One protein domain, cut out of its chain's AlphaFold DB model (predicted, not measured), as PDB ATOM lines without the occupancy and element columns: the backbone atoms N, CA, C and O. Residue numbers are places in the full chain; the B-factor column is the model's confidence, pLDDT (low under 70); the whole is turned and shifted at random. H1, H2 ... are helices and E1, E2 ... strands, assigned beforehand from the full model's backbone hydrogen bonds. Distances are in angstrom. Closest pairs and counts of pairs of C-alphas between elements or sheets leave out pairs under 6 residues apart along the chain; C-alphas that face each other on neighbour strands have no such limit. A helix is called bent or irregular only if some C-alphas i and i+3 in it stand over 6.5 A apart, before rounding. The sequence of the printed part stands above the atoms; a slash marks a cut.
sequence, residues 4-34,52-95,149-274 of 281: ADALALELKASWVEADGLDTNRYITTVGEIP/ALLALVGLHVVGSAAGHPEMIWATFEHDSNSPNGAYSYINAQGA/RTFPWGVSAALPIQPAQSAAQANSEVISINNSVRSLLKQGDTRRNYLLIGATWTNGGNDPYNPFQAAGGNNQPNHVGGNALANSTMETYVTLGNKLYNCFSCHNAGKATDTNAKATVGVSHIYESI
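Overview. This is residues 4 to 34, 52 to 95 and 149 to 274 of the 281 residues of an uncharacterized protein of Chromobacterium violaceum (UniProt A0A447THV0). A strongly twisted antiparallel sheet is built on four long strands, E1, E3, E4 and E6, with the short strand E7 beside the end of E6 and with E2 paired to the bent first part of E3. One long helix, H1, packs slantwise over E6, and the short strand E5 lies by H1, away from the sheet. The printed part has 201 residues, with three named helices and seven named strands in the order E1 E2 E3 E4 E5 H1 H2 E6 E7 H3; the class is mixed, helices and strands, and under half of the residues are in named elements. The whole is compact and rounded, with a radius of gyration of the C-alphas of 17.4 A and spans of 48 by 47 by 40 A.

Arrangement. The sheet is branched at E3, residues 52 to 65, which bends by 59 degrees at residue 57. E1, residues 9 to 17, is on one side of E3 and antiparallel to it at 161 degrees, with N 12 and O 60 at 3.1 A. On the other side are E2, residues 28 to 34, antiparallel with N 29 and O 54 at 3.0 A, and E4, residues 68 to 78, which forms a hairpin with E3, with N 74 and O 61 at 2.8 A. E6, residues 194 to 202, is antiparallel to E4 at 154 degrees, with N 197 and O 75 at 2.9 A. E7, residues 223 to 225, forms a hairpin with E6, with N 224 and O 201 at 2.8 A. H1, residues 167 to 184, is on the sheet at a height of 8.3 A, over E6 and slantwise to the strands, at 54 degrees to E6 on the local plane; their closest C-alphas, those of Asn 178 and Leu 195, are 6.3 A apart. E5, residues 87 to 90, pairs with no named strand; its closest C-alpha to H1 is that of Tyr 89, 3.9 A from that of Ala 168. H2, residues 190 to 193, and H3, residues 247 to 250, only graze the sheet. Every O i to N i+4 pair of H1 is within hydrogen-bond range; H2 and H3 are too short for such a pair.

Along the chain. E3 is 35.2 A long, E4 28.0 A, H1 26.2 A, E1 25.6 A, E6 24.9 A and E2 17.9 A. E1 begins at C-alpha 9 (423.386, 374.408, 290.544), H1 at C-alpha 167 (403.357, 394.535, 290.739), and H3 ends at C-alpha 250 (424.793, 391.251, 297.151).

Size, cuts and confidence. C-alphas 34 and 52 are 9.8 A apart across one cut, and C-alphas 95 and 149 are 23.9 A apart across the other. The links E6 to E7 and E7 to H3 are long. Mean pLDDT of the printed part is 80.2; 56 residues are under 70, among them 204 to 221 and 250 to 274.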
ATOM      1  N   ALA A   4     424.461 375.447 278.308       48.84
ATOM      2  CA  ALA A   4     423.084 374.952 278.256       48.84
ATOM      3  C   ALA A   4     422.943 373.441 278.548       48.84
ATOM      4  O   ALA A   4     421.853 373.003 278.916       48.84
ATOM      5  N   ASP A   5     424.023 372.663 278.409       49.94
ATOM      6  CA  ASP A   5     424.065 371.214 278.659       49.94
ATOM      7  C   ASP A   5     424.754 370.865 279.992       49.94
ATOM      8  O   ASP A   5     424.659 369.735 280.479       49.94
ATOM      9  N   ALA A   6     425.445 371.829 280.610       53.31
ATOM     10  CA  ALA A   6     426.017 371.690 281.941       53.31
ATOM     11  C   ALA A   6     424.983 372.135 282.986       53.31
ATOM     12  O   ALA A   6     424.857 373.320 283.295       53.31
ATOM     13  N   LEU A   7     424.238 371.181 283.558       62.34
ATOM     14  CA  LEU A   7     423.430 371.463 284.745       62.34
ATOM     15  C   LEU A   7     424.376 371.666 285.926       62.34
ATOM     16  O   LEU A   7     424.834 370.706 286.548       62.34
ATOM     17  N   ALA A   8     424.651 372.919 286.236       70.19
ATOM     18  CA  ALA A   8     425.312 373.280 287.465       70.19
ATOM     19  C   ALA A   8     424.363 374.156 288.289       70.19
ATOM     20  O   ALA A   8     423.630 374.999 287.766       70.19
ATOM     21  N   LEU A   9     424.297 373.821 289.576       79.56
ATOM     22  CA  LEU A   9     423.386 374.408 290.544       79.56
ATOM     23  C   LEU A   9     424.195 374.871 291.749       79.56
ATOM     24  O   LEU A   9     425.017 374.122 292.276       79.56
ATOM     25  N   GLU A  10     423.899 376.071 292.227       84.19
ATOM     26  CA  GLU A  10     424.321 376.541 293.538       84.19
ATOM     27  C   GLU A  10     423.106 376.588 294.461       84.19
ATOM     28  O   GLU A  10     422.037 377.085 294.101       84.19
ATOM     29  N   LEU A  11     423.282 376.045 295.664       89.38
ATOM     30  CA  LEU A  11     422.250 375.961 296.683       89.38
ATOM     31  C   LEU A  11     422.752 376.632 297.960       89.38
ATOM     32  O   LEU A  11     423.842 376.323 298.440       89.38
ATOM     33  N   LYS A  12     421.929 377.497 298.553       91.06
ATOM     34  CA  LYS A  12     422.150 378.027 299.905       91.06
ATOM     35  C   LYS A  12     420.900 377.777 300.729       91.06
ATOM     36  O   LYS A  12     419.814 378.162 300.319       91.06
ATOM     37  N   ALA A  13     421.046 377.125 301.873       93.44
ATOM     38  CA  ALA A  13     419.920 376.720 302.701       93.44
ATOM     39  C   ALA A  13     420.017 377.341 304.097       93.44
ATOM     40  O   ALA A  13     421.097 377.372 304.689       93.44
ATOM     41  N   SER A  14     418.883 377.795 304.620       94.75
ATOM     42  CA  SER A  14     418.723 378.250 305.997       94.75
ATOM     43  C   SER A  14     417.910 377.232 306.789       94.75
ATOM     44  O   SER A  14     416.913 376.677 306.314       94.75
ATOM     45  N   TRP A  15     418.363 376.976 308.013       96.88
ATOM     46  CA  TRP A  15     417.840 375.927 308.877       96.88
ATOM     47  C   TRP A  15     417.615 376.466 310.284       96.88
ATOM     48  O   TRP A  15     418.380 377.307 310.756       96.88
ATOM     49  N   VAL A  16     416.606 375.935 310.963       96.56
ATOM     50  CA  VAL A  16     416.412 376.109 312.409       96.56
ATOM     51  C   VAL A  16     416.512 374.762 313.103       96.56
ATOM     52  O   VAL A  16     416.317 373.722 312.475       96.56
ATOM     53  N   GLU A  17     416.795 374.767 314.401       97.06
ATOM     54  CA  GLU A  17     416.606 373.565 315.204       97.06
ATOM     55  C   GLU A  17     415.130 373.150 315.184       97.06
ATOM     56  O   GLU A  17     414.234 373.981 315.310       97.06
ATOM     57  N   ALA A  18     414.881 371.858 314.982       97.50
ATOM     58  CA  ALA A  18     413.542 371.311 314.806       97.50
ATOM     59  C   ALA A  18     412.784 371.087 316.128       97.50
ATOM     60  O   ALA A  18     411.625 370.668 316.102       97.50
ATOM     61  N   ASP A  19     413.429 371.322 317.273       95.56
ATOM     62  CA  ASP A  19     412.804 371.177 318.584       95.56
ATOM     63  C   ASP A  19     411.597 372.119 318.724       95.56
ATOM     64  O   ASP A  19     411.639 373.286 318.339       95.56
ATOM     65  N   GLY A  20     410.484 371.584 319.225       93.00
ATOM     66  CA  GLY A  20     409.206 372.298 319.304       93.00
ATOM     67  C   GLY A  20     408.433 372.459 317.983       93.00
ATOM     68  O   GLY A  20     407.328 373.003 318.014       93.00
ATOM     69  N   LEU A  21     408.945 371.976 316.842       95.75
ATOM     70  CA  LEU A  21     408.250 372.032 315.545       95.75
ATOM     71  C   LEU A  21     407.519 370.721 315.210       95.75
ATOM     72  O   LEU A  21     407.955 369.625 315.565       95.75
ATOM     73  N   ASP A  22     406.428 370.815 314.438       95.50
ATOM     74  CA  ASP A  22     405.833 369.645 313.776       95.50
ATOM     75  C   ASP A  22     406.707 369.227 312.588       95.50
ATOM     76  O   ASP A  22     406.547 369.706 311.463       95.50
ATOM     77  N   THR A  23     407.656 368.329 312.846       95.69
ATOM     78  CA  THR A  23     408.656 367.877 311.866       95.69
ATOM     79  C   THR A  23     408.059 367.241 310.612       95.69
ATOM     80  O   THR A  23     408.710 367.269 309.569       95.69
ATOM     81  N   ASN A  24     406.807 366.765 310.643       95.62
ATOM     82  CA  ASN A  24     406.125 366.252 309.450       95.62
ATOM     83  C   ASN A  24     405.836 367.340 308.412       95.62
ATOM     84  O   ASN A  24     405.452 367.023 307.289       95.62
ATOM     85  N   ARG A  25     405.983 368.620 308.768       96.12
ATOM     86  CA  ARG A  25     405.837 369.733 307.829       96.12
ATOM     87  C   ARG A  25     407.136 370.123 307.135       96.12
ATOM     88  O   ARG A  25     407.071 370.773 306.094       96.12
ATOM     89  N   TYR A  26     408.282 369.705 307.659       97.88
ATOM     90  CA  TYR A  26     409.578 370.204 307.223       97.88
ATOM     91  C   TYR A  26     410.381 369.135 306.488       97.88
ATOM     92  O   TYR A  26     410.305 367.942 306.778       97.88
ATOM     93  N   ILE A  27     411.215 369.580 305.553       98.06
ATOM     94  CA  ILE A  27     412.382 368.800 305.144       98.06
ATOM     95  C   ILE A  27     413.388 368.892 306.290       98.06
ATOM     96  O   ILE A  27     413.712 369.994 306.736       98.06
ATOM     97  N   THR A  28     413.859 367.745 306.777       98.00
ATOM     98  CA  THR A  28     414.742 367.678 307.943       98.00
ATOM     99  C   THR A  28     416.075 367.014 307.629       98.00
ATOM    100  O   THR A  28     416.185 366.185 306.725       98.00
ATOM    101  N   THR A  29     417.104 367.397 308.378       97.75
ATOM    102  CA  THR A  29     418.432 366.775 308.346       97.75
ATOM    103  C   THR A  29     419.076 366.865 309.723       97.75
ATOM    104  O   THR A  29     418.690 367.708 310.526       97.75
ATOM    105  N   VAL A  30     420.064 366.025 310.014       97.94
ATOM    106  CA  VAL A  30     420.903 366.194 311.209       97.94
ATOM    107  C   VAL A  30     422.107 367.055 310.838       97.94
ATOM    108  O   VAL A  30     422.709 366.849 309.783       97.94
ATOM    109  N   GLY A  31     422.448 368.020 311.688       96.12
ATOM    110  CA  GLY A  31     423.612 368.883 311.504       96.12
ATOM    111  C   GLY A  31     424.232 369.318 312.826       96.12
ATOM    112  O   GLY A  31     423.575 369.326 313.868       96.12
ATOM    113  N   GLU A  32     425.509 369.690 312.775       96.81
ATOM    114  CA  GLU A  32     426.218 370.254 313.918       96.81
ATOM    115  C   GLU A  32     425.918 371.756 314.037       96.81
ATOM    116  O   GLU A  32     426.095 372.505 313.076       96.81
ATOM    117  N   ILE A  33     425.477 372.197 315.216       95.50
ATOM    118  CA  ILE A  33     425.186 373.602 315.527       95.50
ATOM    119  C   ILE A  33     426.018 374.098 316.716       95.50
ATOM    120  O   ILE A  33     426.340 373.310 317.614       95.50
ATOM    121  N   PRO A  34     426.372 375.396 316.760       95.75
ATOM    122  CA  PRO A  34     427.097 375.976 317.885       95.75
ATOM    123  C   PRO A  34     426.247 375.992 319.160       95.75
ATOM    124  O   PRO A  34     425.041 376.230 319.135       95.75
ATOM    125  N   ALA A  52     422.115 368.353 316.149       97.94
ATOM    126  CA  ALA A  52     420.700 368.674 316.280       97.94
ATOM    127  C   ALA A  52     419.933 368.225 315.033       97.94
ATOM    128  O   ALA A  52     420.482 368.194 313.929       97.94
ATOM    129  N   LEU A  53     418.652 367.894 315.207       98.50
ATOM    130  CA  LEU A  53     417.737 367.781 314.077       98.50
ATOM    131  C   LEU A  53     417.384 369.195 313.614       98.50
ATOM    132  O   LEU A  53     416.975 370.031 314.418       98.50
ATOM    133  N   LEU A  54     417.549 369.450 312.326       98.50
ATOM    134  CA  LEU A  54     417.332 370.736 311.688       98.50
ATOM    135  C   LEU A  54     416.139 370.666 310.740       98.50
ATOM    136  O   LEU A  54     415.943 369.657 310.063       98.50
ATOM    137  N   ALA A  55     415.380 371.754 310.668       98.44
ATOM    138  CA  ALA A  55     414.248 371.944 309.771       98.44
ATOM    139  C   ALA A  55     414.567 373.037 308.741       98.44
ATOM    140  O   ALA A  55     415.000 374.134 309.106       98.44
ATOM    141  N   LEU A  56     414.377 372.735 307.452       98.31
ATOM    142  CA  LEU A  56     414.627 373.680 306.361       98.31
ATOM    143  C   LEU A  56     413.589 374.798 306.415       98.31
ATOM    144  O   LEU A  56     412.391 374.514 306.351       98.31
ATOM    145  N   VAL A  57     414.036 376.050 306.461       97.62
ATOM    146  CA  VAL A  57     413.152 377.230 306.487       97.62
ATOM    147  C   VAL A  57     413.296 378.097 305.241       97.62
ATOM    148  O   VAL A  57     412.332 378.752 304.851       97.62
ATOM    149  N   GLY A  58     414.433 378.057 304.550       96.44
ATOM    150  CA  GLY A  58     414.627 378.783 303.300       96.44
ATOM    151  C   GLY A  58     415.677 378.140 302.405       96.44
ATOM    152  O   GLY A  58     416.586 377.456 302.873       96.44
ATOM    153  N   LEU A  59     415.538 378.345 301.098       95.31
ATOM    154  CA  LEU A  59     416.433 377.788 300.090       95.31
ATOM    155  C   LEU A  59     416.611 378.773 298.938       95.31
ATOM    156  O   LEU A  59     415.643 379.166 298.295       95.31
ATOM    157  N   HIS A  60     417.854 379.125 298.644       93.25
ATOM    158  CA  HIS A  60     418.239 379.755 297.389       93.25
ATOM    159  C   HIS A  60     418.705 378.697 296.412       93.25
ATOM    160  O   HIS A  60     419.463 377.797 296.781       93.25
ATOM    161  N   VAL A  61     418.254 378.839 295.173       91.50
ATOM    162  CA  VAL A  61     418.629 377.991 294.048       91.50
ATOM    163  C   VAL A  61     419.094 378.896 292.923       91.50
ATOM    164  O   VAL A  61     418.345 379.769 292.483       91.50
ATOM    165  N   VAL A  62     420.318 378.679 292.462       87.75
ATOM    166  CA  VAL A  62     420.885 379.361 291.301       87.75
ATOM    167  C   VAL A  62     421.269 378.316 290.272       87.75
ATOM    168  O   VAL A  62     421.951 377.354 290.614       87.75
ATOM    169  N   GLY A  63     420.850 378.491 289.025       82.44
ATOM    170  CA  GLY A  63     421.165 377.528 287.975       82.44
ATOM    171  C   GLY A  63     420.952 378.051 286.567       82.44
ATOM    172  O   GLY A  63     420.257 379.051 286.365       82.44
ATOM    173  N   SER A  64     421.536 377.348 285.599       77.38
ATOM    174  CA  SER A  64     421.247 377.529 284.177       77.38
ATOM    175  C   SER A  64     419.897 376.902 283.804       77.38
ATOM    176  O   SER A  64     419.434 375.939 284.423       77.38
ATOM    177  N   ALA A  65     419.254 377.453 282.775       74.00
ATOM    178  CA  ALA A  65     418.050 376.893 282.171       74.00
ATOM    179  C   ALA A  65     418.246 376.723 280.660       74.00
ATOM    180  O   ALA A  65     418.875 377.552 280.003       74.00
ATOM    181  N   ALA A  66     417.694 375.648 280.095       71.44
ATOM    182  CA  ALA A  66     417.818 375.367 278.668       71.44
ATOM    183  C   ALA A  66     417.271 376.538 277.830       71.44
ATOM    184  O   ALA A  66     416.131 376.964 278.014       71.44
ATOM    185  N   GLY A  67     418.088 377.043 276.900       68.81
ATOM    186  CA  GLY A  67     417.728 378.166 276.030       68.81
ATOM    187  C   GLY A  67     417.925 379.560 276.636       68.81
ATOM    188  O   GLY A  67     417.642 380.539 275.950       68.81
ATOM    189  N   HIS A  68     418.442 379.660 277.864       69.19
ATOM    190  CA  HIS A  68     418.740 380.926 278.533       69.19
ATOM    191  C   HIS A  68     420.249 381.052 278.797       69.19
ATOM    192  O   HIS A  68     420.809 380.190 279.475       69.19
ATOM    193  N   PRO A  69     420.935 382.081 278.256       65.62
ATOM    194  CA  PRO A  69     422.354 382.308 278.539       65.62
ATOM    195  C   PRO A  69     422.609 382.794 279.977       65.62
ATOM    196  O   PRO A  69     423.735 382.726 280.458       65.62
ATOM    197  N   GLU A  70     421.588 383.305 280.662       74.75
ATOM    198  CA  GLU A  70     421.653 383.748 282.053       74.75
ATOM    199  C   GLU A  70     421.412 382.639 283.094       74.75
ATOM    200  O   GLU A  70     420.741 381.636 282.846       74.75
ATOM    201  N   MET A  71     421.894 382.877 284.318       80.31
ATOM    202  CA  MET A  71     421.489 382.101 285.492       80.31
ATOM    203  C   MET A  71     420.206 382.663 286.105       80.31
ATOM    204  O   MET A  71     420.053 383.878 286.264       80.31
ATOM    205  N   ILE A  72     419.323 381.765 286.534       86.06
ATOM    206  CA  ILE A  72     418.112 382.095 287.283       86.06
ATOM    207  C   ILE A  72     418.413 381.974 288.773       86.06
ATOM    208  O   ILE A  72     418.855 380.923 289.229       86.06
ATOM    209  N   TRP A  73     418.133 383.036 289.526       90.62
ATOM    210  CA  TRP A  73     418.304 383.106 290.974       90.62
ATOM    211  C   TRP A  73     416.934 383.091 291.632       90.62
ATOM    212  O   TRP A  73     416.190 384.063 291.529       90.62
ATOM    213  N   ALA A  74     416.589 381.992 292.292       92.69
ATOM    214  CA  ALA A  74     415.295 381.793 292.931       92.69
ATOM    215  C   ALA A  74     415.435 381.644 294.446       92.69
ATOM    216  O   ALA A  74     416.416 381.084 294.940       92.69
ATOM    217  N   THR A  75     414.422 382.101 295.181       94.44
ATOM    218  CA  THR A  75     414.323 381.893 296.631       94.44
ATOM    219  C   THR A  75     412.998 381.245 297.007       94.44
ATOM    220  O   THR A  75     411.931 381.600 296.496       94.44
ATOM    221  N   PHE A  76     413.094 380.259 297.891       96.62
ATOM    222  CA  PHE A  76     411.992 379.486 298.432       96.62
ATOM    223  C   PHE A  76     411.972 379.618 299.945       96.62
ATOM    224  O   PHE A  76     413.021 379.650 300.591       96.62
ATOM    225  N   GLU A  77     410.778 379.622 300.517       96.94
ATOM    226  CA  GLU A  77     410.588 379.728 301.958       96.94
ATOM    227  C   GLU A  77     409.485 378.802 302.451       96.94
ATOM    228  O   GLU A  77     408.503 378.564 301.745       96.94
ATOM    229  N   HIS A  78     409.625 378.315 303.682       97.56
ATOM    230  CA  HIS A  78     408.542 377.608 304.351       97.56
ATOM    231  C   HIS A  78     407.367 378.569 304.640       97.56
ATOM    232  O   HIS A  78     407.552 379.737 305.000       97.56
ATOM    233  N   ASP A  79     406.138 378.077 304.480       95.12
ATOM    234  CA  ASP A  79     404.899 378.863 304.548       95.12
ATOM    235  C   ASP A  79     404.611 379.440 305.942       95.12
ATOM    236  O   ASP A  79     403.896 380.431 306.066       95.12
ATOM    237  N   SER A  80     405.216 378.862 306.978       95.31
ATOM    238  CA  SER A  80     405.084 379.292 308.372       95.31
ATOM    239  C   SER A  80     406.207 380.211 308.866       95.31
ATOM    240  O   SER A  80     406.317 380.413 310.074       95.31
ATOM    241  N   ASN A  81     407.095 380.704 307.998       96.12
ATOM    242  CA  ASN A  81     408.244 381.502 308.440       96.12
ATOM    243  C   ASN A  81     407.821 382.825 309.087       96.12
ATOM    244  O   ASN A  81     408.144 383.095 310.238       96.12
ATOM    245  N   SER A  82     407.096 383.653 308.343       95.31
ATOM    246  CA  SER A  82     406.797 385.035 308.712       95.31
ATOM    247  C   SER A  82     405.500 385.489 308.038       95.31
ATOM    248  O   SER A  82     405.209 385.008 306.937       95.31
ATOM    249  N   PRO A  83     404.762 386.451 308.622       95.75
ATOM    250  CA  PRO A  83     403.636 387.086 307.958       95.75
ATOM    251  C   PRO A  83     404.084 387.780 306.669       95.75
ATOM    252  O   PRO A  83     405.228 388.235 306.534       95.75
ATOM    253  N   ASN A  84     403.158 387.884 305.727       95.56
ATOM    254  CA  ASN A  84     403.330 388.649 304.501       95.56
ATOM    255  C   ASN A  84     402.993 390.133 304.695       95.56
ATOM    256  O   ASN A  84     401.984 390.483 305.312       95.56
ATOM    257  N   GLY A  85     403.809 391.010 304.104       94.56
ATOM    258  CA  GLY A  85     403.466 392.415 303.884       94.56
ATOM    259  C   GLY A  85     402.249 392.568 302.967       94.56
ATOM    260  O   GLY A  85     401.828 391.620 302.305       94.56
ATOM    261  N   ALA A  86     401.669 393.768 302.913       96.00
ATOM    262  CA  ALA A  86     400.557 394.042 302.006       96.00
ATOM    263  C   ALA A  86     400.998 393.936 300.535       96.00
ATOM    264  O   ALA A  86     402.083 394.386 300.165       96.00
ATOM    265  N   TYR A  87     400.141 393.382 299.680       96.44
ATOM    266  CA  TYR A  87     400.412 393.236 298.248       96.44
ATOM    267  C   TYR A  87     399.119 393.279 297.432       96.44
ATOM    268  O   TYR A  87     398.018 393.361 297.972       96.44
ATOM    269  N   SER A  88     399.232 393.228 296.109       97.81
ATOM    270  CA  SER A  88     398.089 393.048 295.213       97.81
ATOM    271  C   SER A  88     398.371 391.978 294.168       97.81
ATOM    272  O   SER A  88     399.528 391.653 293.909       97.81
ATOM    273  N   TYR A  89     397.320 391.408 293.587       98.06
ATOM    274  CA  TYR A  89     397.406 390.456 292.480       98.06
ATOM    275  C   TYR A  89     396.206 390.620 291.537       98.06
ATOM    276  O   TYR A  89     395.207 391.233 291.897       98.06
ATOM    277  N   ILE A  90     396.304 390.093 290.325       98.25
ATOM    278  CA  ILE A  90     395.244 389.979 289.328       98.25
ATOM    279  C   ILE A  90     394.578 388.613 289.500       98.25
ATOM    280  O   ILE A  90     395.221 387.569 289.382       98.25
ATOM    281  N   ASN A  91     393.284 388.607 289.809       96.44
ATOM    282  CA  ASN A  91     392.527 387.366 289.949       96.44
ATOM    283  C   ASN A  91     392.131 386.771 288.582       96.44
ATOM    284  O   ASN A  91     392.364 387.357 287.526       96.44
ATOM    285  N   ALA A  92     391.475 385.608 288.597       93.94
ATOM    286  CA  ALA A  92     391.041 384.911 287.382       93.94
ATOM    287  C   ALA A  92     390.034 385.704 286.518       93.94
ATOM    288  O   ALA A  92     389.828 385.364 285.357       93.94
ATOM    289  N   GLN A  93     389.406 386.750 287.065       96.12
ATOM    290  CA  GLN A  93     388.494 387.650 286.353       96.12
ATOM    291  C   GLN A  93     389.212 388.881 285.773       96.12
ATOM    292  O   GLN A  93     388.559 389.763 285.220       96.12
ATOM    293  N   GLY A  94     390.540 388.969 285.909       95.38
ATOM    294  CA  GLY A  94     391.329 390.114 285.455       95.38
ATOM    295  C   GLY A  94     391.257 391.330 286.383       95.38
ATOM    296  O   GLY A  94     391.723 392.403 286.009       95.38
ATOM    297  N   ALA A  95     390.686 391.193 287.584       97.44
ATOM    298  CA  ALA A  95     390.569 392.293 288.537       97.44
ATOM    299  C   ALA A  95     391.766 392.337 289.495       97.44
ATOM    300  O   ALA A  95     392.179 391.309 290.036       97.44
ATOM    301  N   ARG A 149     407.841 389.344 305.818       93.19
ATOM    302  CA  ARG A 149     408.171 389.243 304.392       93.19
ATOM    303  C   ARG A 149     407.585 390.453 303.667       93.19
ATOM    304  O   ARG A 149     406.447 390.416 303.204       93.19
ATOM    305  N   THR A 150     408.351 391.542 303.608       90.62
ATOM    306  CA  THR A 150     407.901 392.856 303.112       90.62
ATOM    307  C   THR A 150     407.308 392.797 301.703       90.62
ATOM    308  O   THR A 150     406.270 393.405 301.460       90.62
ATOM    309  N   PHE A 151     407.938 392.040 300.798       91.81
ATOM    310  CA  PHE A 151     407.464 391.807 299.432       91.81
ATOM    311  C   PHE A 151     407.214 390.308 299.236       91.81
ATOM    312  O   PHE A 151     408.129 389.586 298.841       91.81
ATOM    313  N   PRO A 152     405.990 389.818 299.509       93.31
ATOM    314  CA  PRO A 152     405.676 388.386 299.537       93.31
ATOM    315  C   PRO A 152     406.008 387.615 298.264       93.31
ATOM    316  O   PRO A 152     406.222 386.410 298.320       93.31
ATOM    317  N   TRP A 153     406.053 388.323 297.136       95.44
ATOM    318  CA  TRP A 153     406.327 387.769 295.813       95.44
ATOM    319  C   TRP A 153     407.513 388.463 295.127       95.44
ATOM    320  O   TRP A 153     407.610 388.495 293.905       95.44
ATOM    321  N   GLY A 154     408.392 389.082 295.925       91.00
ATOM    322  CA  GLY A 154     409.665 389.636 295.467       91.00
ATOM    323  C   GLY A 154     409.582 390.862 294.561       91.00
ATOM    324  O   GLY A 154     410.553 391.159 293.865       91.00
ATOM    325  N   VAL A 155     408.443 391.560 294.530       90.31
ATOM    326  CA  VAL A 155     408.216 392.699 293.633       90.31
ATOM    327  C   VAL A 155     407.736 393.926 294.395       90.31
ATOM    328  O   VAL A 155     406.791 393.871 295.181       90.31
ATOM    329  N   SER A 156     408.360 395.064 294.097       87.75
ATOM    330  CA  SER A 156     407.962 396.392 294.546       87.75
ATOM    331  C   SER A 156     407.536 397.253 293.361       87.75
ATOM    332  O   SER A 156     408.244 397.354 292.358       87.75
ATOM    333  N   ALA A 157     406.399 397.936 293.504       87.06
ATOM    334  CA  ALA A 157     405.916 398.918 292.530       87.06
ATOM    335  C   ALA A 157     406.765 400.204 292.486       87.06
ATOM    336  O   ALA A 157     406.587 401.021 291.588       87.06
ATOM    337  N   ALA A 158     407.672 400.397 293.450       82.62
ATOM    338  CA  ALA A 158     408.570 401.552 293.495       82.62
ATOM    339  C   ALA A 158     409.797 401.411 292.570       82.62
ATOM    340  O   ALA A 158     410.586 402.351 292.462       82.62
ATOM    341  N   LEU A 159     409.966 400.250 291.931       78.12
ATOM    342  CA  LEU A 159     411.050 399.945 291.002       78.12
ATOM    343  C   LEU A 159     410.494 399.537 289.633       78.12
ATOM    344  O   LEU A 159     409.348 399.092 289.554       78.12
ATOM    345  N   PRO A 160     411.295 399.636 288.557       79.06
ATOM    346  CA  PRO A 160     410.949 399.067 287.262       79.06
ATOM    347  C   PRO A 160     410.603 397.583 287.391       79.06
ATOM    348  O   PRO A 160     411.325 396.814 288.027       79.06
ATOM    349  N   ILE A 161     409.486 397.186 286.789       82.88
ATOM    350  CA  ILE A 161     409.014 395.801 286.748       82.88
ATOM    351  C   ILE A 161     409.077 395.368 285.294       82.88
ATOM    352  O   ILE A 161     408.563 396.077 284.431       82.88
ATOM    353  N   GLN A 162     409.741 394.248 285.029       81.94
ATOM    354  CA  GLN A 162     409.835 393.631 283.709       81.94
ATOM    355  C   GLN A 162     409.848 392.101 283.864       81.94
ATOM    356  O   GLN A 162     410.437 391.601 284.827       81.94
ATOM    357  N   PRO A 163     409.222 391.346 282.940       83.69
ATOM    358  CA  PRO A 163     408.467 391.823 281.773       83.69
ATOM    359  C   PRO A 163     407.025 392.250 282.109       83.69
ATOM    360  O   PRO A 163     406.323 392.794 281.258       83.69
ATOM    361  N   ALA A 164     406.564 391.992 283.336       88.19
ATOM    362  CA  ALA A 164     405.231 392.374 283.785       88.19
ATOM    363  C   ALA A 164     405.047 393.902 283.820       88.19
ATOM    364  O   ALA A 164     405.987 394.659 284.045       88.19
ATOM    365  N   GLN A 165     403.808 394.359 283.640       89.19
ATOM    366  CA  GLN A 165     403.465 395.785 283.560       89.19
ATOM    367  C   GLN A 165     403.096 396.394 284.920       89.19
ATOM    368  O   GLN A 165     402.939 397.607 285.043       89.19
ATOM    369  N   SER A 166     402.913 395.564 285.949       93.06
ATOM    370  CA  SER A 166     402.564 396.005 287.300       93.06
ATOM    371  C   SER A 166     402.991 394.986 288.355       93.06
ATOM    372  O   SER A 166     403.160 393.802 288.056       93.06
ATOM    373  N   ALA A 167     403.087 395.430 289.613       93.12
ATOM    374  CA  ALA A 167     403.357 394.535 290.739       93.12
ATOM    375  C   ALA A 167     402.246 393.492 290.903       93.12
ATOM    376  O   ALA A 167     402.531 392.329 291.157       93.12
ATOM    377  N   ALA A 168     400.986 393.879 290.674       97.06
ATOM    378  CA  ALA A 168     399.865 392.948 290.718       97.06
ATOM    379  C   ALA A 168     400.024 391.822 289.690       97.06
ATOM    380  O   ALA A 168     399.839 390.653 290.026       97.06
ATOM    381  N   GLN A 169     400.402 392.153 288.453       96.75
ATOM    382  CA  GLN A 169     400.644 391.153 287.417       96.75
ATOM    383  C   GLN A 169     401.799 390.220 287.807       96.75
ATOM    384  O   GLN A 169     401.602 389.009 287.829       96.75
ATOM    385  N   ALA A 170     402.953 390.770 288.194       95.56
ATOM    386  CA  ALA A 170     404.122 389.970 288.563       95.56
ATOM    387  C   ALA A 170     403.849 389.047 289.769       95.56
ATOM    388  O   ALA A 170     404.160 387.858 289.738       95.56
ATOM    389  N   ASN A 171     403.168 389.558 290.801       96.88
ATOM    390  CA  ASN A 171     402.743 388.757 291.950       96.88
ATOM    391  C   ASN A 171     401.819 387.606 291.518       96.88
ATOM    392  O   ASN A 171     401.936 386.492 292.021       96.88
ATOM    393  N   SER A 172     400.916 387.853 290.564       97.38
ATOM    394  CA  SER A 172     399.990 386.828 290.053       97.38
ATOM    395  C   SER A 172     400.714 385.693 289.355       97.38
ATOM    396  O   SER A 172     400.316 384.541 289.510       97.38
ATOM    397  N   GLU A 173     401.777 385.999 288.611       96.00
ATOM    398  CA  GLU A 173     402.598 384.998 287.931       96.00
ATOM    399  C   GLU A 173     403.227 384.050 288.962       96.00
ATOM    400  O   GLU A 173     403.018 382.838 288.883       96.00
ATOM    401  N   VAL A 174     403.866 384.583 290.010       96.69
ATOM    402  CA  VAL A 174     404.467 383.774 291.090       96.69
ATOM    403  C   VAL A 174     403.411 382.983 291.874       96.69
ATOM    404  O   VAL A 174     403.592 381.791 292.142       96.69
ATOM    405  N   ILE A 175     402.272 383.600 292.204       97.31
ATOM    406  CA  ILE A 175     401.142 382.915 292.856       97.31
ATOM    407  C   ILE A 175     400.638 381.761 291.979       97.31
ATOM    408  O   ILE A 175     400.388 380.660 292.477       97.31
ATOM    409  N   SER A 176     400.506 381.982 290.670       96.88
ATOM    410  CA  SER A 176     400.027 380.970 289.727       96.88
ATOM    411  C   SER A 176     401.001 379.798 289.597       96.88
ATOM    412  O   SER A 176     400.561 378.647 289.593       96.88
ATOM    413  N   ILE A 177     402.313 380.068 289.599       96.31
ATOM    414  CA  ILE A 177     403.366 379.046 289.604       96.31
ATOM    415  C   ILE A 177     403.259 378.196 290.868       96.31
ATOM    416  O   ILE A 177     403.194 376.970 290.773       96.31
ATOM    417  N   ASN A 178     403.164 378.826 292.042       97.50
ATOM    418  CA  ASN A 178     402.991 378.103 293.302       97.50
ATOM    419  C   ASN A 178     401.735 377.226 293.292       97.50
ATOM    420  O   ASN A 178     401.802 376.055 293.662       97.50
ATOM    421  N   ASN A 179     400.596 377.751 292.837       96.00
ATOM    422  CA  ASN A 179     399.356 376.977 292.752       96.00
ATOM    423  C   ASN A 179     399.484 375.790 291.788       96.00
ATOM    424  O   ASN A 179     399.079 374.677 292.130       96.00
ATOM    425  N   SER A 180     400.087 376.012 290.618       96.25
ATOM    426  CA  SER A 180     400.325 374.977 289.612       96.25
ATOM    427  C   SER A 180     401.223 373.869 290.161       96.25
ATOM    428  O   SER A 180     400.803 372.714 290.228       96.25
ATOM    429  N   VAL A 181     402.407 374.207 290.678       95.00
ATOM    430  CA  VAL A 181     403.357 373.227 291.230       95.00
ATOM    431  C   VAL A 181     402.752 372.482 292.418       95.00
ATOM    432  O   VAL A 181     402.821 371.254 292.475       95.00
ATOM    433  N   ARG A 182     402.080 373.179 293.342       94.69
ATOM    434  CA  ARG A 182     401.411 372.526 294.479       94.69
ATOM    435  C   ARG A 182     400.296 371.584 294.031       94.69
ATOM    436  O   ARG A 182     400.048 370.604 294.727       94.69
ATOM    437  N   SER A 183     399.635 371.822 292.897       94.44
ATOM    438  CA  SER A 183     398.629 370.890 292.361       94.44
ATOM    439  C   SER A 183     399.233 369.567 291.868       94.44
ATOM    440  O   SER A 183     398.556 368.542 291.897       94.44
ATOM    441  N   LEU A 184     400.517 369.570 291.492       95.75
ATOM    442  CA  LEU A 184     401.249 368.392 291.014       95.75
ATOM    443  C   LEU A 184     401.844 367.547 292.152       95.75
ATOM    444  O   LEU A 184     402.157 366.371 291.962       95.75
ATOM    445  N   LEU A 185     402.013 368.129 293.342       95.12
ATOM    446  CA  LEU A 185     402.554 367.438 294.513       95.12
ATOM    447  C   LEU A 185     401.480 366.588 295.203       95.12
ATOM    448  O   LEU A 185     400.351 367.033 295.405       95.12
ATOM    449  N   LYS A 186     401.833 365.377 295.641       95.25
ATOM    450  CA  LYS A 186     400.900 364.478 296.343       95.25
ATOM    451  C   LYS A 186     400.455 365.066 297.686       95.25
ATOM    452  O   LYS A 186     401.184 365.826 298.319       95.25
ATOM    453  N   GLN A 187     399.261 364.696 298.151       90.69
ATOM    454  CA  GLN A 187     398.841 365.016 299.518       90.69
ATOM    455  C   GLN A 187     399.850 364.428 300.521       90.69
ATOM    456  O   GLN A 187     400.297 363.298 300.349       90.69
ATOM    457  N   GLY A 188     400.219 365.207 301.541       90.50
ATOM    458  CA  GLY A 188     401.229 364.818 302.534       90.50
ATOM    459  C   GLY A 188     402.684 365.025 302.096       90.50
ATOM    460  O   GLY A 188     403.583 364.811 302.898       90.50
ATOM    461  N   ASP A 189     402.940 365.466 300.860       95.31
ATOM    462  CA  ASP A 189     404.290 365.844 300.428       95.31
ATOM    463  C   ASP A 189     404.733 367.134 301.136       95.31
ATOM    464  O   ASP A 189     404.113 368.188 300.961       95.31
ATOM    465  N   THR A 190     405.810 367.061 301.923       95.75
ATOM    466  CA  THR A 190     406.324 368.183 302.730       95.75
ATOM    467  C   THR A 190     406.725 369.387 301.890       95.75
ATOM    468  O   THR A 190     406.601 370.524 302.343       95.75
ATOM    469  N   ARG A 191     407.097 369.181 300.619       95.56
ATOM    470  CA  ARG A 191     407.430 370.271 299.686       95.56
ATOM    471  C   ARG A 191     406.250 371.206 299.429       95.56
ATOM    472  O   ARG A 191     406.459 372.347 299.037       95.56
ATOM    473  N   ARG A 192     405.010 370.774 299.699       95.94
ATOM    474  CA  ARG A 192     403.814 371.631 299.606       95.94
ATOM    475  C   ARG A 192     403.803 372.777 300.616       95.94
ATOM    476  O   ARG A 192     402.992 373.691 300.436       95.94
ATOM    477  N   ASN A 193     404.649 372.720 301.643       97.00
ATOM    478  CA  ASN A 193     404.797 373.763 302.654       97.00
ATOM    479  C   ASN A 193     405.882 374.784 302.288       97.00
ATOM    480  O   ASN A 193     406.130 375.692 303.066       97.00
ATOM    481  N   TYR A 194     406.520 374.657 301.119       97.25
ATOM    482  CA  TYR A 194     407.533 375.590 300.637       97.25
ATOM    483  C   TYR A 194     407.005 376.344 299.419       97.25
ATOM    484  O   TYR A 194     406.466 375.744 298.486       97.25
ATOM    485  N   LEU A 195     407.140 377.665 299.441       96.19
ATOM    486  CA  LEU A 195     406.655 378.567 298.406       96.19
ATOM    487  C   LEU A 195     407.837 379.162 297.654       96.19
ATOM    488  O   LEU A 195     408.800 379.609 298.276       96.19
ATOM    489  N   LEU A 196     407.740 379.216 296.327       96.75
ATOM    490  CA  LEU A 196     408.565 380.112 295.526       96.75
ATOM    491  C   LEU A 196     408.167 381.546 295.881       96.75
ATOM    492  O   LEU A 196     407.026 381.941 295.643       96.75
ATOM    493  N   ILE A 197     409.098 382.323 296.421       95.75
ATOM    494  CA  ILE A 197     408.876 383.748 296.695       95.75
ATOM    495  C   ILE A 197     409.127 384.568 295.432       95.75
ATOM    496  O   ILE A 197     408.439 385.545 295.170       95.75
ATOM    497  N   GLY A 198     410.067 384.140 294.597       94.38
ATOM    498  CA  GLY A 198     410.299 384.732 293.291       94.38
ATOM    499  C   GLY A 198     411.635 384.303 292.711       94.38
ATOM    500  O   GLY A 198     412.393 383.556 293.337       94.38
ATOM    501  N   ALA A 199     411.905 384.790 291.506       92.69
ATOM    502  CA  ALA A 199     413.171 384.593 290.826       92.69
ATOM    503  C   ALA A 199     413.606 385.870 290.107       92.69
ATOM    504  O   ALA A 199     412.761 386.659 289.678       92.69
ATOM    505  N   THR A 200     414.911 386.065 289.963       89.00
ATOM    506  CA  THR A 200     415.498 387.143 289.167       89.00
ATOM    507  C   THR A 200     416.653 386.624 288.319       89.00
ATOM    508  O   THR A 200     417.318 385.653 288.678       89.00
ATOM    509  N   TRP A 201     416.858 387.237 287.161       86.62
ATOM    510  CA  TRP A 201     417.910 386.885 286.210       86.62
ATOM    511  C   TRP A 201     418.341 388.126 285.431       86.62
ATOM    512  O   TRP A 201     417.628 389.132 285.430       86.62
ATOM    513  N   THR A 202     419.505 388.087 284.786       81.69
ATOM    514  CA  THR A 202     419.978 389.190 283.943       81.69
ATOM    515  C   THR A 202     419.531 389.022 282.499       81.69
ATOM    516  O   THR A 202     419.323 387.914 282.014       81.69
ATOM    517  N   ASN A 203     419.375 390.131 281.783       73.81
ATOM    518  CA  ASN A 203     419.022 390.081 280.372       73.81
ATOM    519  C   ASN A 203     420.242 389.694 279.514       73.81
ATOM    520  O   ASN A 203     421.263 390.392 279.524       73.81
ATOM    521  N   GLY A 204     420.116 388.605 278.750       67.75
ATOM    522  CA  GLY A 204     421.100 388.178 277.753       67.75
ATOM    523  C   GLY A 204     422.424 387.680 278.336       67.75
ATOM    524  O   GLY A 204     423.456 387.864 277.697       67.75
ATOM    525  N   GLY A 205     422.414 387.112 279.548       64.00
ATOM    526  CA  GLY A 205     423.605 386.539 280.191       64.00
ATOM    527  C   GLY A 205     424.660 387.548 280.657       64.00
ATOM    528  O   GLY A 205     425.755 387.155 281.042       64.00
ATOM    529  N   ASN A 206     424.358 388.849 280.628       67.62
ATOM    530  CA  ASN A 206     425.287 389.882 281.089       67.62
ATOM    531  C   ASN A 206     425.425 389.875 282.617       67.62
ATOM    532  O   ASN A 206     424.471 389.552 283.325       67.62
ATOM    533  N   ASP A 207     426.569 390.329 283.129       67.06
ATOM    534  CA  ASP A 207     426.753 390.544 284.567       67.06
ATOM    535  C   ASP A 207     425.718 391.537 285.126       67.06
ATOM    536  O   ASP A 207     425.357 392.500 284.436       67.06
ATOM    537  N   PRO A 208     425.252 391.368 286.379       69.50
ATOM    538  CA  PRO A 208     424.334 392.318 286.995       69.50
ATOM    539  C   PRO A 208     424.924 393.735 287.052       69.50
ATOM    540  O   PRO A 208     425.983 393.970 287.636       69.50
ATOM    541  N   TYR A 209     424.200 394.696 286.483       64.62
ATOM    542  CA  TYR A 209     424.559 396.108 286.430       64.62
ATOM    543  C   TYR A 209     423.572 396.950 287.237       64.62
ATOM    544  O   TYR A 209     422.355 396.839 287.078       64.62
ATOM    545  N   ASN A 210     424.122 397.828 288.079       62.91
ATOM    546  CA  ASN A 210     423.378 398.769 288.913       62.91
ATOM    547  C   ASN A 210     422.191 398.132 289.682       62.91
ATOM    548  O   ASN A 210     421.060 398.611 289.573       62.91
ATOM    549  N   PRO A 211     422.412 397.069 290.482       58.66
ATOM    550  CA  PRO A 211     421.332 396.405 291.217       58.66
ATOM    551  C   PRO A 211     420.775 397.260 292.369       58.66
ATOM    552  O   PRO A 211     419.791 396.882 292.997       58.66
ATOM    553  N   PHE A 212     421.400 398.402 292.668       60.31
ATOM    554  CA  PHE A 212     421.025 399.302 293.751       60.31
ATOM    555  C   PHE A 212     420.216 400.476 293.205       60.31
ATOM    556  O   PHE A 212     420.757 401.549 292.930       60.31
ATOM    557  N   GLN A 213     418.907 400.304 293.065       56.66
ATOM    558  CA  GLN A 213     418.041 401.439 292.785       56.66
ATOM    559  C   GLN A 213     417.475 402.014 294.082       56.66
ATOM    560  O   GLN A 213     416.781 401.341 294.842       56.66
ATOM    561  N   ALA A 214     417.746 403.298 294.322       54.81
ATOM    562  CA  ALA A 214     416.843 404.090 295.144       54.81
ATOM    563  C   ALA A 214     415.501 404.198 294.403       54.81
ATOM    564  O   ALA A 214     415.489 404.321 293.173       54.81
ATOM    565  N   ALA A 215     414.387 404.169 295.135       52.59
ATOM    566  CA  ALA A 215     413.073 404.433 294.554       52.59
ATOM    567  C   ALA A 215     413.117 405.751 293.745       52.59
ATOM    568  O   ALA A 215     413.442 406.801 294.299       52.59
ATOM    569  N   GLY A 216     412.840 405.683 292.436       50.78
ATOM    570  CA  GLY A 216     412.880 406.839 291.522       50.78
ATOM    571  C   GLY A 216     414.210 407.122 290.794       50.78
ATOM    572  O   GLY A 216     414.363 408.209 290.245       50.78
ATOM    573  N   GLY A 217     415.180 406.198 290.777       53.31
ATOM    574  CA  GLY A 217     416.425 406.343 290.001       53.31
ATOM    575  C   GLY A 217     416.274 406.113 288.482       53.31
ATOM    576  O   GLY A 217     415.480 405.285 288.047       53.31
ATOM    577  N   ASN A 218     417.084 406.806 287.664       51.66
ATOM    578  CA  ASN A 218     416.987 406.802 286.187       51.66
ATOM    579  C   ASN A 218     417.811 405.710 285.464       51.66
ATOM    580  O   ASN A 218     417.658 405.536 284.256       51.66
ATOM    581  N   ASN A 219     418.684 404.973 286.159       56.94
ATOM    582  CA  ASN A 219     419.540 403.956 285.534       56.94
ATOM    583  C   ASN A 219     418.887 402.576 285.609       56.94
ATOM    584  O   ASN A 219     419.038 401.898 286.624       56.94
ATOM    585  N   GLN A 220     418.178 402.173 284.552       62.44
ATOM    586  CA  GLN A 220     417.478 400.885 284.472       62.44
ATOM    587  C   GLN A 220     418.434 399.716 284.766       62.44
ATOM    588  O   GLN A 220     419.496 399.637 284.137       62.44
ATOM    589  N   PRO A 221     418.104 398.826 285.714       69.38
ATOM    590  CA  PRO A 221     418.932 397.669 285.978       69.38
ATOM    591  C   PRO A 221     418.740 396.648 284.852       69.38
ATOM    592  O   PRO A 221     417.674 396.570 284.243       69.38
ATOM    593  N   ASN A 222     419.755 395.834 284.575       75.25
ATOM    594  CA  ASN A 222     419.666 394.788 283.550       75.25
ATOM    595  C   ASN A 222     419.096 393.463 284.088       75.25
ATOM    596  O   ASN A 222     419.371 392.412 283.510       75.25
ATOM    597  N   HIS A 223     418.329 393.506 285.181       78.88
ATOM    598  CA  HIS A 223     417.668 392.338 285.748       78.88
ATOM    599  C   HIS A 223     416.171 392.318 285.445       78.88
ATOM    600  O   HIS A 223     415.525 393.352 285.280       78.88
ATOM    601  N   VAL A 224     415.628 391.112 285.398       84.62
ATOM    602  CA  VAL A 224     414.233 390.796 285.102       84.62
ATOM    603  C   VAL A 224     413.676 389.962 286.261       84.62
ATOM    604  O   VAL A 224     414.439 389.343 287.014       84.62
ATOM    605  N   GLY A 225     412.356 389.972 286.453       88.31
ATOM    606  CA  GLY A 225     411.692 389.238 287.532       88.31
ATOM    607  C   GLY A 225     411.641 390.024 288.844       88.31
ATOM    608  O   GLY A 225     411.262 391.196 288.863       88.31
ATOM    609  N   GLY A 226     411.979 389.367 289.956       88.50
ATOM    610  CA  GLY A 226     411.895 389.921 291.307       88.50
ATOM    611  C   GLY A 226     412.857 391.091 291.544       88.50
ATOM    612  O   GLY A 226     414.057 390.901 291.746       88.50
ATOM    613  N   ASN A 227     412.323 392.313 291.556       83.69
ATOM    614  CA  ASN A 227     413.086 393.549 291.759       83.69
ATOM    615  C   ASN A 227     413.243 393.947 293.244       83.69
ATOM    616  O   ASN A 227     414.028 394.832 293.566       83.69
ATOM    617  N   ALA A 228     412.524 393.284 294.151       86.56
ATOM    618  CA  ALA A 228     412.598 393.467 295.599       86.56
ATOM    619  C   ALA A 228     412.547 392.097 296.303       86.56
ATOM    620  O   ALA A 228     411.692 391.835 297.149       86.56
ATOM    621  N   LEU A 229     413.420 391.189 295.862       87.44
ATOM    622  CA  LEU A 229     413.438 389.777 296.230       87.44
ATOM    623  C   LEU A 229     414.414 389.511 297.386       87.44
ATOM    624  O   LEU A 229     415.585 389.207 297.164       87.44
ATOM    625  N   ALA A 230     413.911 389.603 298.614       84.00
ATOM    626  CA  ALA A 230     414.632 389.256 299.836       84.00
ATOM    627  C   ALA A 230     413.822 388.230 300.630       84.00
ATOM    628  O   ALA A 230     412.600 388.372 300.745       84.00
ATOM    629  N   ASN A 231     414.489 387.209 301.167       85.44
ATOM    630  CA  ASN A 231     413.816 386.180 301.946       85.44
ATOM    631  C   ASN A 231     413.808 386.526 303.448       85.44
ATOM    632  O   ASN A 231     414.652 387.283 303.937       85.44
ATOM    633  N   SER A 232     412.867 385.952 304.197       89.88
ATOM    634  CA  SER A 232     412.695 386.234 305.635       89.88
ATOM    635  C   SER A 232     413.713 385.555 306.569       89.88
ATOM    636  O   SER A 232     413.601 385.686 307.788       89.88
ATOM    637  N   THR A 233     414.702 384.831 306.035       87.88
ATOM    638  CA  THR A 233     415.608 383.956 306.812       87.88
ATOM    639  C   THR A 233     417.100 384.257 306.648       87.88
ATOM    640  O   THR A 233     417.888 383.915 307.526       87.88
ATOM    641  N   MET A 234     417.506 384.859 305.533       83.88
ATOM    642  CA  MET A 234     418.892 385.123 305.139       83.88
ATOM    643  C   MET A 234     419.103 386.610 304.832       83.88
ATOM    644  O   MET A 234     420.160 387.150 305.150       83.88
ATOM    645  N   GLU A 235     418.089 387.302 304.299       81.31
ATOM    646  CA  GLU A 235     418.164 388.722 303.928       81.31
ATOM    647  C   GLU A 235     417.274 389.630 304.796       81.31
ATOM    648  O   GLU A 235     417.125 390.813 304.507       81.31
ATOM    649  N   THR A 236     416.705 389.119 305.890       75.62
ATOM    650  CA  THR A 236     415.678 389.786 306.717       75.62
ATOM    651  C   THR A 236     415.991 391.237 307.084       75.62
ATOM    652  O   THR A 236     415.103 392.086 307.099       75.62
ATOM    653  N   TYR A 237     417.261 391.532 307.362       74.00
ATOM    654  CA  TYR A 237     417.719 392.849 307.809       74.00
ATOM    655  C   TYR A 237     418.488 393.624 306.734       74.00
ATOM    656  O   TYR A 237     419.084 394.652 307.038       74.00
ATOM    657  N   VAL A 238     418.492 393.179 305.473       65.06
ATOM    658  CA  VAL A 238     419.075 393.993 304.392       65.06
ATOM    659  C   VAL A 238     418.107 395.086 303.941       65.06
ATOM    660  O   VAL A 238     418.549 396.107 303.432       65.06
ATOM    661  N   THR A 239     416.804 394.966 304.231       53.66
ATOM    662  CA  THR A 239     415.780 395.988 303.932       53.66
ATOM    663  C   THR A 239     415.815 397.199 304.879       53.66
ATOM    664  O   THR A 239     414.784 397.819 305.143       53.66
ATOM    665  N   LEU A 240     416.977 397.536 305.443       46.91
ATOM    666  CA  LEU A 240     417.141 398.687 306.329       46.91
ATOM    667  C   LEU A 240     417.316 399.968 305.489       46.91
ATOM    668  O   LEU A 240     418.399 400.268 304.986       46.91
ATOM    669  N   GLY A 241     416.227 400.730 305.329       47.22
ATOM    670  CA  GLY A 241     416.195 402.064 304.705       47.22
ATOM    671  C   GLY A 241     415.379 402.158 303.404       47.22
ATOM    672  O   GLY A 241     414.623 401.261 303.060       47.22
ATOM    673  N   ASN A 242     415.553 403.251 302.646       50.28
ATOM    674  CA  ASN A 242     414.876 403.504 301.354       50.28
ATOM    675  C   ASN A 242     415.443 402.679 300.173       50.28
ATOM    676  O   ASN A 242     415.276 403.058 299.011       50.28
ATOM    677  N   LYS A 243     416.179 401.600 300.452       60.00
ATOM    678  CA  LYS A 243     416.834 400.770 299.438       60.00
ATOM    679  C   LYS A 243     416.104 399.437 299.343       60.00
ATOM    680  O   LYS A 243     415.890 398.766 300.347       60.00
ATOM    681  N   LEU A 244     415.710 399.087 298.128       70.75
ATOM    682  CA  LEU A 244     415.070 397.821 297.802       70.75
ATOM    683  C   LEU A 244     416.149 396.871 297.281       70.75
ATOM    684  O   LEU A 244     417.008 397.290 296.506       70.75
ATOM    685  N   TYR A 245     416.129 395.628 297.760       76.25
ATOM    686  CA  TYR A 245     417.182 394.643 297.514       76.25
ATOM    687  C   TYR A 245     416.630 393.427 296.779       76.25
ATOM    688  O   TYR A 245     415.504 393.000 297.030       76.25
ATOM    689  N   ASN A 246     417.453 392.851 295.909       77.12
ATOM    690  CA  ASN A 246     417.286 391.506 295.376       77.12
ATOM    691  C   ASN A 246     418.618 390.740 295.454       77.12
ATOM    692  O   ASN A 246     419.607 391.251 295.986       77.12
ATOM    693  N   CYS A 247     418.671 389.524 294.907       80.31
ATOM    694  CA  CYS A 247     419.879 388.690 294.915       80.31
ATOM    695  C   CYS A 247     421.123 389.443 294.400       80.31
ATOM    696  O   CYS A 247     422.194 389.384 295.006       80.31
ATOM    697  N   PHE A 248     420.975 390.220 293.325       76.12
ATOM    698  CA  PHE A 248     422.080 390.944 292.695       76.12
ATOM    699  C   PHE A 248     422.579 392.135 293.509       76.12
ATOM    700  O   PHE A 248     423.699 392.602 293.293       76.12
ATOM    701  N   SER A 249     421.812 392.602 294.492       71.62
ATOM    702  CA  SER A 249     422.290 393.624 295.421       71.62
ATOM    703  C   SER A 249     423.484 393.135 296.249       71.62
ATOM    704  O   SER A 249     424.335 393.940 296.606       71.62
ATOM    705  N   CYS A 250     423.606 391.828 296.506       67.88
ATOM    706  CA  CYS A 250     424.793 391.251 297.151       67.88
ATOM    707  C   CYS A 250     425.691 390.451 296.190       67.88
ATOM    708  O   CYS A 250     426.867 390.239 296.474       67.88
ATOM    709  N   HIS A 251     425.160 390.036 295.041       69.88
ATOM    710  CA  HIS A 251     425.864 389.247 294.032       69.88
ATOM    711  C   HIS A 251     426.057 390.064 292.743       69.88
ATOM    712  O   HIS A 251     425.323 389.892 291.773       69.88
ATOM    713  N   ASN A 252     427.028 390.983 292.738       63.00
ATOM    714  CA  ASN A 252     427.402 391.771 291.559       63.00
ATOM    715  C   ASN A 252     428.928 391.917 291.430       63.00
ATOM    716  O   ASN A 252     429.666 391.723 292.394       63.00
ATOM    717  N   ALA A 253     429.393 392.273 290.230       54.72
ATOM    718  CA  ALA A 253     430.815 392.419 289.899       54.72
ATOM    719  C   ALA A 253     431.466 393.711 290.452       54.72
ATOM    720  O   ALA A 253     432.642 393.986 290.194       54.72
ATOM    721  N   GLY A 254     430.720 394.540 291.191       49.75
ATOM    722  CA  GLY A 254     431.226 395.777 291.775       49.75
ATOM    723  C   GLY A 254     432.161 395.499 292.951       49.75
ATOM    724  O   GLY A 254     431.813 394.778 293.879       49.75
ATOM    725  N   LYS A 255     433.360 396.098 292.947       36.34
ATOM    726  CA  LYS A 255     434.255 396.079 294.113       36.34
ATOM    727  C   LYS A 255     433.513 396.616 295.340       36.34
ATOM    728  O   LYS A 255     433.081 397.765 295.337       36.34
ATOM    729  N   ALA A 256     433.458 395.813 296.400       37.78
ATOM    730  CA  ALA A 256     433.135 396.257 297.749       37.78
ATOM    731  C   ALA A 256     434.121 397.358 298.189       37.78
ATOM    732  O   ALA A 256     435.198 397.073 298.707       37.78
ATOM    733  N   THR A 257     433.795 398.627 297.937       35.12
ATOM    734  CA  THR A 257     434.535 399.777 298.487       35.12
ATOM    735  C   THR A 257     433.945 400.272 299.804       35.12
ATOM    736  O   THR A 257     434.431 401.261 300.338       35.12
ATOM    737  N   ASP A 258     432.917 399.605 300.332       34.72
ATOM    738  CA  ASP A 258     432.317 399.936 301.621       34.72
ATOM    739  C   ASP A 258     432.585 398.794 302.608       34.72
ATOM    740  O   ASP A 258     432.223 397.638 302.373       34.72
ATOM    741  N   THR A 259     433.280 399.102 303.699       35.78
ATOM    742  CA  THR A 259     433.865 398.130 304.637       35.78
ATOM    743  C   THR A 259     432.842 397.338 305.456       35.78
ATOM    744  O   THR A 259     433.247 396.504 306.256       35.78
ATOM    745  N   ASN A 260     431.538 397.518 305.217       34.81
ATOM    746  CA  ASN A 260     430.454 396.794 305.890       34.81
ATOM    747  C   ASN A 260     429.480 396.067 304.942       34.81
ATOM    748  O   ASN A 260     428.427 395.608 305.381       34.81
ATOM    749  N   ALA A 261     429.823 395.901 303.662       36.62
ATOM    750  CA  ALA A 261     429.067 395.045 302.748       36.62
ATOM    751  C   ALA A 261     430.025 394.241 301.863       36.62
ATOM    752  O   ALA A 261     430.408 394.669 300.774       36.62
ATOM    753  N   LYS A 262     430.410 393.042 302.316       33.59
ATOM    754  CA  LYS A 262     431.082 392.060 301.451       33.59
ATOM    755  C   LYS A 262     430.056 391.412 300.522       33.59
ATOM    756  O   LYS A 262     429.637 390.280 300.719       33.59
ATOM    757  N   ALA A 263     429.645 392.177 299.524       35.19
ATOM    758  CA  ALA A 263     428.932 391.714 298.350       35.19
ATOM    759  C   ALA A 263     429.949 391.570 297.213       35.19
ATOM    760  O   ALA A 263     430.110 392.473 296.402       35.19
ATOM    761  N   THR A 264     430.706 390.475 297.203       34.25
ATOM    762  CA  THR A 264     431.567 390.118 296.069       34.25
ATOM    763  C   THR A 264     431.611 388.612 295.935       34.25
ATOM    764  O   THR A 264     431.936 387.939 296.907       34.25
ATOM    765  N   VAL A 265     431.406 388.120 294.723       37.69
ATOM    766  CA  VAL A 265     432.063 386.923 294.190       37.69
ATOM    767  C   VAL A 265     432.126 387.117 292.671       37.69
ATOM    768  O   VAL A 265     431.164 387.636 292.108       37.69
ATOM    769  N   GLY A 266     433.183 386.701 291.968       46.12
ATOM    770  CA  GLY A 266     432.935 386.177 290.623       46.12
ATOM    771  C   GLY A 266     431.945 385.022 290.806       46.12
ATOM    772  O   GLY A 266     432.184 384.125 291.602       46.12
ATOM    773  N   VAL A 267     430.751 385.151 290.225       49.28
ATOM    774  CA  VAL A 267     429.451 385.195 290.945       49.28
ATOM    775  C   VAL A 267     428.946 383.892 291.610       49.28
ATOM    776  O   VAL A 267     427.814 383.828 292.079       49.28
ATOM    777  N   SER A 268     429.801 382.879 291.724       45.22
ATOM    778  CA  SER A 268     429.664 381.660 292.525       45.22
ATOM    779  C   SER A 268     431.047 381.078 292.795       45.22
ATOM    780  O   SER A 268     431.842 380.909 291.869       45.22
ATOM    781  N   HIS A 269     431.313 380.655 294.031       43.72
ATOM    782  CA  HIS A 269     432.559 379.950 294.358       43.72
ATOM    783  C   HIS A 269     432.711 378.605 293.619       43.72
ATOM    784  O   HIS A 269     433.814 378.067 293.554       43.72
ATOM    785  N   ILE A 270     431.622 378.047 293.072       45.09
ATOM    786  CA  ILE A 270     431.656 376.815 292.276       45.09
ATOM    787  C   ILE A 270     431.982 377.146 290.816       45.09
ATOM    788  O   ILE A 270     432.857 376.501 290.237       45.09
ATOM    789  N   TYR A 271     431.347 378.166 290.229       48.81
ATOM    790  CA  TYR A 271     431.474 378.450 288.793       48.81
ATOM    791  C   TYR A 271     432.865 378.947 288.376       48.81
ATOM    792  O   TYR A 271     433.305 378.604 287.284       48.81
ATOM    793  N   GLU A 272     433.613 379.641 289.243       44.53
ATOM    794  CA  GLU A 272     435.019 379.991 288.948       44.53
ATOM    795  C   GLU A 272     435.922 378.750 288.777       44.53
ATOM    796  O   GLU A 272     436.956 378.807 288.111       44.53
ATOM    797  N   SER A 273     435.537 377.614 289.372       43.34
ATOM    798  CA  SER A 273     436.324 376.376 289.378       43.34
ATOM    799  C   SER A 273     435.940 375.376 288.279       43.34
ATOM    800  O   SER A 273     436.667 374.402 288.055       43.34
ATOM    801  N   ILE A 274     434.838 375.614 287.556       42.53
ATOM    802  CA  ILE A 274     434.429 374.763 286.434       42.53
ATOM    803  C   ILE A 274     435.314 375.105 285.236       42.53
ATOM    804  O   ILE A 274     435.105 376.099 284.549       42.53
TER     805      ILE A 274